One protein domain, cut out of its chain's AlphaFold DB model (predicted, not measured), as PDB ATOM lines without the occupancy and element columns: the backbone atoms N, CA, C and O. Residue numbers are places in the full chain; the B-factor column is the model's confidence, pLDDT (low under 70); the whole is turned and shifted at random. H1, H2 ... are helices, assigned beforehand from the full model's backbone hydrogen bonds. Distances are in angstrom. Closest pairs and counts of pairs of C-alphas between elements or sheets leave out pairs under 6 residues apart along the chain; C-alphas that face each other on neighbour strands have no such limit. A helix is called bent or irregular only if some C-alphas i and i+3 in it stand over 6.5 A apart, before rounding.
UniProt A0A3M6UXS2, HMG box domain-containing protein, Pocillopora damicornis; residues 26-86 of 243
ATOM      1  N   PHE A  26     100.274 174.033 178.857       97.56
ATOM      2  CA  PHE A  26      99.219 173.122 178.410       97.56
ATOM      3  C   PHE A  26      97.875 173.837 178.214       97.56
ATOM      4  O   PHE A  26      97.156 173.573 177.251       97.56
ATOM      5  N   ILE A  27      97.503 174.748 179.116       97.44
ATOM      6  CA  ILE A  27      96.240 175.489 179.032       97.44
ATOM      7  C   ILE A  27      96.257 176.470 177.847       97.44
ATOM      8  O   ILE A  27      95.222 176.633 177.200       97.44
ATOM      9  N   LEU A  28      97.410 177.062 177.511       97.00
ATOM     10  CA  LEU A  28      97.577 177.890 176.309       97.00
ATOM     11  C   LEU A  28      97.372 177.078 175.032       97.00
ATOM     12  O   LEU A  28      96.499 177.405 174.225       97.00
ATOM     13  N   TRP A  29      98.123 175.989 174.886       97.12
ATOM     14  CA  TRP A  29      98.041 175.118 173.717       97.12
ATOM     15  C   TRP A  29      96.641 174.502 173.558       97.12
ATOM     16  O   TRP A  29      96.005 174.596 172.500       97.12
ATOM     17  N   SER A  30      96.102 173.938 174.643       97.50
ATOM     18  CA  SER A  30      94.814 173.244 174.615       97.50
ATOM     19  C   SER A  30      93.648 174.177 174.300       97.50
ATOM     20  O   SER A  30      92.639 173.706 173.790       97.50
ATOM     21  N   LYS A  31      93.752 175.496 174.521       96.56
ATOM     22  CA  LYS A  31      92.687 176.452 174.175       96.56
ATOM     23  C   LYS A  31      92.380 176.450 172.676       96.56
ATOM     24  O   LYS A  31      91.207 176.415 172.303       96.56
ATOM     25  N   LYS A  32      93.411 176.467 171.822       94.94
ATOM     26  CA  LYS A  32      93.242 176.419 170.360       94.94
ATOM     27  C   LYS A  32      92.807 175.024 169.923       94.94
ATOM     28  O   LYS A  32      91.807 174.888 169.222       94.94
ATOM     29  N   ARG A  33      93.503 173.985 170.396       96.62
ATOM     30  CA  ARG A  33      93.240 172.604 169.974       96.62
ATOM     31  C   ARG A  33      91.870 172.084 170.425       96.62
ATOM     32  O   ARG A  33      91.186 171.433 169.645       96.62
ATOM     33  N   ARG A  34      91.409 172.446 171.629       97.31
ATOM     34  CA  ARG A  34      90.064 172.109 172.131       97.31
ATOM     35  C   ARG A  34      88.965 172.637 171.217       97.31
ATOM     36  O   ARG A  34      88.012 171.913 170.968       97.31
ATOM     37  N   ARG A  35      89.094 173.877 170.729       96.50
ATOM     38  CA  ARG A  35      88.110 174.486 169.813       96.50
ATOM     39  C   ARG A  35      88.014 173.705 168.508       96.50
ATOM     40  O   ARG A  35      86.915 173.464 168.041       96.50
ATOM     41  N   VAL A  36      89.153 173.267 167.970       96.81
ATOM     42  CA  VAL A  36      89.193 172.427 166.765       96.81
ATOM     43  C   VAL A  36      88.449 171.109 167.002       96.81
ATOM     44  O   VAL A  36      87.497 170.821 166.291       96.81
ATOM     45  N   ILE A  37      88.790 170.372 168.067       94.94
ATOM     46  CA  ILE A  37      88.155 169.077 168.369       94.94
ATOM     47  C   ILE A  37      86.650 169.226 168.645       94.94
ATOM     48  O   ILE A  37      85.871 168.382 168.210       94.94
ATOM     49  N   ALA A  38      86.242 170.282 169.355       95.62
ATOM     50  CA  ALA A  38      84.837 170.551 169.658       95.62
ATOM     51  C   ALA A  38      84.028 170.924 168.407       95.62
ATOM     52  O   ALA A  38      82.873 170.529 168.296       95.62
ATOM     53  N   ASN A  39      84.630 171.646 167.459       95.69
ATOM     54  CA  ASN A  39      83.985 171.968 166.188       95.69
ATOM     55  C   ASN A  39      83.868 170.732 165.283       95.69
ATOM     56  O   ASN A  39      82.850 170.559 164.624       95.69
ATOM     57  N   GLU A  40      84.889 169.870 165.267       95.00
ATOM     58  CA  GLU A  40      84.867 168.596 164.532       95.00
ATOM     59  C   GLU A  40      83.882 167.591 165.149       95.00
ATOM     60  O   GLU A  40      83.280 166.793 164.438       95.00
ATOM     61  N   ASN A  41      83.714 167.617 166.475       91.94
ATOM     62  CA  ASN A  41      82.890 166.667 167.220       91.94
ATOM     63  C   ASN A  41      81.970 167.405 168.210       91.94
ATOM     64  O   ASN A  41      82.214 167.364 169.421       91.94
ATOM     65  N   PRO A  42      80.888 168.053 167.739       91.81
ATOM     66  CA  PRO A  42      80.022 168.877 168.589       91.81
ATOM     67  C   PRO A  42      79.271 168.085 169.671       91.81
ATOM     68  O   PRO A  42      78.836 168.663 170.661       91.81
ATOM     69  N   GLN A  43      79.142 166.764 169.508       93.00
ATOM     70  CA  GLN A  43      78.514 165.863 170.484       93.00
ATOM     71  C   GLN A  43      79.518 165.248 171.476       93.00
ATOM     72  O   GLN A  43      79.122 164.554 172.411       93.00
ATOM     73  N   MET A  44      80.827 165.468 171.289       92.44
ATOM     74  CA  MET A  44      81.844 164.876 172.156       92.44
ATOM     75  C   MET A  44      81.842 165.547 173.529       92.44
ATOM     76  O   MET A  44      81.901 166.772 173.654       92.44
ATOM     77  N   HIS A  45      81.828 164.737 174.587       95.12
ATOM     78  CA  HIS A  45      81.842 165.263 175.940       95.12
ATOM     79  C   HIS A  45      83.205 165.895 176.283       95.12
ATOM     80  O   HIS A  45      84.269 165.394 175.918       95.12
ATOM     81  N   ASN A  46      83.198 166.998 177.042       93.56
ATOM     82  CA  ASN A  46      84.416 167.750 177.391       93.56
ATOM     83  C   ASN A  46      85.466 166.910 178.139       93.56
ATOM     84  O   ASN A  46      86.667 167.186 178.040       93.56
ATOM     85  N   PHE A  47      85.017 165.911 178.899       95.88
ATOM     86  CA  PHE A  47      85.885 164.938 179.558       95.88
ATOM     87  C   PHE A  47      86.749 164.182 178.541       95.88
ATOM     88  O   PHE A  47      87.972 164.155 178.682       95.88
ATOM     89  N   ASP A  48      86.137 163.664 177.476       96.31
ATOM     90  CA  ASP A  48      86.836 162.918 176.429       96.31
ATOM     91  C   ASP A  48      87.737 163.830 175.594       96.31
ATOM     92  O   ASP A  48      88.880 163.470 175.306       96.31
ATOM     93  N   ILE A  49      87.291 165.062 175.311       96.06
ATOM     94  CA  ILE A  49      88.132 166.076 174.657       96.06
ATOM     95  C   ILE A  49      89.381 166.350 175.504       96.06
ATOM     96  O   ILE A  49      90.496 166.389 174.987       96.06
ATOM     97  N   SER A  50      89.220 166.508 176.820       97.06
ATOM     98  CA  SER A  50      90.342 166.755 177.734       97.06
ATOM     99  C   SER A  50      91.296 165.561 177.813       97.06
ATOM    100  O   SER A  50      92.509 165.769 177.828       97.06
ATOM    101  N   ARG A  51      90.775 164.324 177.794       96.94
ATOM    102  CA  ARG A  51      91.589 163.101 177.710       96.94
ATOM    103  C   ARG A  51      92.413 163.072 176.418       96.94
ATOM    104  O   ARG A  51      93.627 162.894 176.479       96.94
ATOM    105  N   LYS A  52      91.780 163.307 175.262       96.44
ATOM    106  CA  LYS A  52      92.450 163.336 173.949       96.44
ATOM    107  C   LYS A  52      93.539 164.412 173.884       96.44
ATOM    108  O   LYS A  52      94.646 164.131 173.441       96.44
ATOM    109  N   LEU A  53      93.259 165.611 174.399       97.69
ATOM    110  CA  LEU A  53      94.229 166.708 174.473       97.69
ATOM    111  C   LEU A  53      95.455 166.355 175.322       97.69
ATOM    112  O   LEU A  53      96.565 166.729 174.962       97.69
ATOM    113  N   GLY A  54      95.281 165.634 176.432       97.44
ATOM    114  CA  GLY A  54      96.410 165.175 177.246       97.44
ATOM    115  C   GLY A  54      97.358 164.260 176.465       97.44
ATOM    116  O   GLY A  54      98.572 164.451 176.511       97.44
ATOM    117  N   LEU A  55      96.798 163.318 175.697       97.38
ATOM    118  CA  LEU A  55      97.570 162.401 174.853       97.38
ATOM    119  C   LEU A  55      98.267 163.129 173.699       97.38
ATOM    120  O   LEU A  55      99.432 162.868 173.420       97.38
ATOM    121  N   GLU A  56      97.571 164.049 173.030       96.94
ATOM    122  CA  GLU A  56      98.163 164.855 171.958       96.94
ATOM    123  C   GLU A  56      99.300 165.741 172.486       96.94
ATOM    124  O   GLU A  56     100.360 165.771 171.875       96.94
ATOM    125  N   TRP A  57      99.135 166.378 173.652       97.25
ATOM    126  CA  TRP A  57     100.194 167.179 174.275       97.25
ATOM    127  C   TRP A  57     101.450 166.359 174.547       97.25
ATOM    128  O   TRP A  57     102.553 166.827 174.290       97.25
ATOM    129  N   GLN A  58     101.307 165.129 175.047       96.69
ATOM    130  CA  GLN A  58     102.458 164.257 175.284       96.69
ATOM    131  C   GLN A  58     103.220 163.955 173.990       96.69
ATOM    132  O   GLN A  58     104.448 163.962 174.018       96.69
ATOM    133  N   LYS A  59     102.505 163.784 172.871       96.94
ATOM    134  CA  LYS A  59     103.070 163.465 171.551       96.94
ATOM    135  C   LYS A  59     103.734 164.641 170.825       96.94
ATOM    136  O   LYS A  59     104.466 164.385 169.877       96.94
ATOM    137  N   LEU A  60     103.483 165.892 171.223       95.62
ATOM    138  CA  LEU A  60     104.140 167.052 170.599       95.62
ATOM    139  C   LEU A  60     105.653 167.008 170.802       95.62
ATOM    140  O   LEU A  60     106.126 166.528 171.842       95.62
ATOM    141  N   SER A  61     106.390 167.578 169.852       97.50
ATOM    142  CA  SER A  61     107.837 167.714 169.982       97.50
ATOM    143  C   SER A  61     108.198 168.674 171.119       97.50
ATOM    144  O   SER A  61     107.400 169.513 171.556       97.50
ATOM    145  N   GLU A  62     109.412 168.533 171.644       96.00
ATOM    146  CA  GLU A  62     109.913 169.423 172.693       96.00
ATOM    147  C   GLU A  62     110.067 170.861 172.193       96.00
ATOM    148  O   GLU A  62     109.789 171.787 172.948       96.00
ATOM    149  N   GLU A  63     110.389 171.049 170.913       95.69
ATOM    150  CA  GLU A  63     110.476 172.359 170.259       95.69
ATOM    151  C   GLU A  63     109.120 173.078 170.240       95.69
ATOM    152  O   GLU A  63     109.007 174.240 170.631       95.69
ATOM    153  N   GLU A  64     108.051 172.373 169.857       93.75
ATOM    154  CA  GLU A  64     106.704 172.946 169.869       93.75
ATOM    155  C   GLU A  64     106.260 173.278 171.291       93.75
ATOM    156  O   GLU A  64     105.684 174.339 171.539       93.75
ATOM    157  N   LYS A  65     106.542 172.380 172.243       96.25
ATOM    158  CA  LYS A  65     106.258 172.601 173.662       96.25
ATOM    159  C   LYS A  65     107.034 173.801 174.206       96.25
ATOM    160  O   LYS A  65     106.451 174.562 174.980       96.25
ATOM    161  N   ALA A  66     108.296 173.981 173.811       97.19
ATOM    162  CA  ALA A  66     109.175 175.046 174.288       97.19
ATOM    163  C   ALA A  66     108.552 176.426 174.054       97.19
ATOM    164  O   ALA A  66     108.425 177.198 175.005       97.19
ATOM    165  N   ASN A  67     108.008 176.668 172.859       96.12
ATOM    166  CA  ASN A  67     107.304 177.914 172.534       96.12
ATOM    167  C   ASN A  67     106.149 178.209 173.515       96.12
ATOM    168  O   ASN A  67     105.964 179.342 173.965       96.12
ATOM    169  N   TYR A  68     105.376 177.189 173.911       97.44
ATOM    170  CA  TYR A  68     104.291 177.360 174.889       97.44
ATOM    171  C   TYR A  68     104.792 177.512 176.328       97.44
ATOM    172  O   TYR A  68     104.121 178.153 177.140       97.44
ATOM    173  N   PHE A  69     105.935 176.917 176.674       97.44
ATOM    174  CA  PHE A  69     106.566 177.112 177.978       97.44
ATOM    175  C   PHE A  69     107.109 178.532 178.134       97.44
ATOM    176  O   PHE A  69     106.886 179.144 179.182       97.44
ATOM    177  N   GLU A  70     107.757 179.069 177.103       97.94
ATOM    178  CA  GLU A  70     108.230 180.453 177.068       97.94
ATOM    179  C   GLU A  70     107.067 181.436 177.183       97.94
ATOM    180  O   GLU A  70     107.079 182.312 178.050       97.94
ATOM    181  N   GLU A  71     106.003 181.226 176.407       97.44
ATOM    182  CA  GLU A  71     104.820 182.080 176.462       97.44
ATOM    183  C   GLU A  71     104.107 182.000 177.823       97.44
ATOM    184  O   GLU A  71     103.709 183.014 178.397       97.44
ATOM    185  N   ALA A  72     103.999 180.805 178.410       97.81
ATOM    186  CA  ALA A  72     103.458 180.648 179.758       97.81
ATOM    187  C   ALA A  72     104.320 181.344 180.820       97.81
ATOM    188  O   ALA A  72     103.789 181.907 181.781       97.81
ATOM    189  N   LYS A  73     105.649 181.310 180.664       98.25
ATOM    190  CA  LYS A  73     106.584 182.020 181.541       98.25
ATOM    191  C   LYS A  73     106.391 183.530 181.415       98.25
ATOM    192  O   LYS A  73     106.305 184.196 182.445       98.25
ATOM    193  N   ARG A  74     106.243 184.042 180.189       98.25
ATOM    194  CA  ARG A  74     105.956 185.453 179.907       98.25
ATOM    195  C   ARG A  74     104.663 185.904 180.580       98.25
ATOM    196  O   ARG A  74     104.691 186.837 181.372       98.25
ATOM    197  N   LEU A  75     103.565 185.176 180.374       97.69
ATOM    198  CA  LEU A  75     102.268 185.494 180.983       97.69
ATOM    199  C   LEU A  75     102.283 185.403 182.511       97.69
ATOM    200  O   LEU A  75     101.579 186.149 183.189       97.69
ATOM    201  N   LYS A  76     103.064 184.480 183.079       97.19
ATOM    202  CA  LYS A  76     103.243 184.388 184.531       97.19
ATOM    203  C   LYS A  76     103.944 185.629 185.082       97.19
ATOM    204  O   LYS A  76     103.537 186.119 186.133       97.19
ATOM    205  N   GLU A  77     104.985 186.100 184.403       97.81
ATOM    206  CA  GLU A  77     105.744 187.279 184.816       97.81
ATOM    207  C   GLU A  77     104.929 188.564 184.622       97.81
ATOM    208  O   GLU A  77     104.805 189.346 185.559       97.81
ATOM    209  N   GLU A  78     104.256 188.718 183.481       97.62
ATOM    210  CA  GLU A  78     103.321 189.819 183.221       97.62
ATOM    211  C   GLU A  78     102.229 189.885 184.296       97.62
ATOM    212  O   GLU A  78     101.976 190.934 184.881       97.62
ATOM    213  N   HIS A  79     101.629 188.744 184.643       97.75
ATOM    214  CA  HIS A  79     100.632 188.685 185.707       97.75
ATOM    215  C   HIS A  79     101.213 189.081 187.072       97.75
ATOM    216  O   HIS A  79     100.518 189.690 187.883       97.75
ATOM    217  N   LYS A  80     102.458 188.701 187.371       96.81
ATOM    218  CA  LYS A  80     103.119 189.061 188.631       96.81
ATOM    219  C   LYS A  80     103.389 190.566 188.706       96.81
ATOM    220  O   LYS A  80     103.225 191.142 189.774       96.81
ATOM    221  N   GLN A  81     103.767 191.184 187.588       97.12
ATOM    222  CA  GLN A  81     103.992 192.627 187.487       97.12
ATOM    223  C   GLN A  81     102.680 193.411 187.585       97.12
ATOM    224  O   GLN A  81     102.602 194.378 188.334       97.12
ATOM    225  N   GLN A  82     101.639 192.959 186.881       97.06
ATOM    226  CA  GLN A  82     100.326 193.604 186.880       97.06
ATOM    227  C   GLN A  82      99.595 193.453 188.222       97.06
ATOM    228  O   GLN A  82      98.834 194.332 188.620       97.06
ATOM    229  N   TYR A  83      99.804 192.331 188.917       95.69
ATOM    230  CA  TYR A  83      99.134 192.008 190.175       95.69
ATOM    231  C   TYR A  83     100.147 191.549 191.240       95.69
ATOM    232  O   TYR A  83     100.197 190.356 191.563       95.69
ATOM    233  N   PRO A  84     100.945 192.470 191.813       94.94
ATOM    234  CA  PRO A  84     101.980 192.129 192.794       94.94
ATOM    235  C   PRO A  84     101.407 191.509 194.079       94.94
ATOM    236  O   PRO A  84     102.007 190.591 194.637       94.94
ATOM    237  N   ASP A  85     100.206 191.924 194.494       94.69
ATOM    238  CA  ASP A  85      99.516 191.407 195.689       94.69
ATOM    239  C   ASP A  85      98.692 190.136 195.424       94.69
ATOM    240  O   ASP A  85      97.994 189.619 196.305       94.69
ATOM    241  N   TYR A  86      98.731 189.603 194.199       95.69
ATOM    242  CA  TYR A  86      97.955 188.419 193.865       95.69
ATOM    243  C   TYR A  86      98.441 187.188 194.634       95.69
ATOM    244  O   TYR A  86      99.559 186.698 194.461       95.69
TER     245      TYR A  86
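Overview. This is residues 26 to 86 of the 243 residues of the protein "HMG box domain-containing protein" of Pocillopora damicornis (UniProt A0A3M6UXS2). A long helix, H3, makes one arm of an open V, and two shorter helices, H1 and H2, packed crosswise on each other, make the other arm. The first residues of H1, 26 to 29, reach H3 partway along its length, while the far part of H3 and the end of the printed part, residues 73 to 86, stick out. The printed part has 61 residues with three named helices, in the order H1, H2, H3, and no named strand; the class is all helix. The whole is loose, with a radius of gyration of the C-alphas of 14.4 A, and elongated, spanning 41 by 26 by 15 A.

Along the chain. H3, the longest helix, holds residues 62 to 82 and measures 29.6 A from C-alpha 62 at (109.913, 169.423, 172.693) to C-alpha 82 at (100.326, 193.604, 186.880). H1, residues 26 to 40, begins with C-alpha 26 at (99.219, 173.122, 178.410) and measures 20.5 A. H2, residues 46 to 59, measures 20.0 A. H1, H2 and H3 are not bent.

Arrangement. H3 touches H1 with residues 68 to 72 alone, and H1 touches H3 with residues 26 to 29 alone. Their closest C-alphas, those of Tyr 68 and Trp 29, are 6.7 A apart. The two helices run opposite ways at a steep tilt of 65 degrees. H1 also touches H2, where the closest C-alphas, those of Ser 30 and Leu 53, are 6.6 A apart. These two run opposite ways at a steep tilt of 59 degrees. H2 and H3 are apart, but only just, their closest C-alphas being 8.2 A apart. In H2 every O i to N i+4 pair is within hydrogen-bond range; in H1 9 of 11 are, and in H3 16 of 17.

Size, cuts and confidence. The C-alphas of Gln 43 and Pro 84, the two farthest apart, are 41.7 A apart. Residues 73 to 86, of which 73 to 82 belong to H3, stand free; the body without them has 47 residues and spans 33 by 17 by 15 A. The links H1 to H2 and H2 to H3 are tight, with 5 and 2 residues. The printed part has no cut. Its mean pLDDT is 96.3, and no printed residue is under 70.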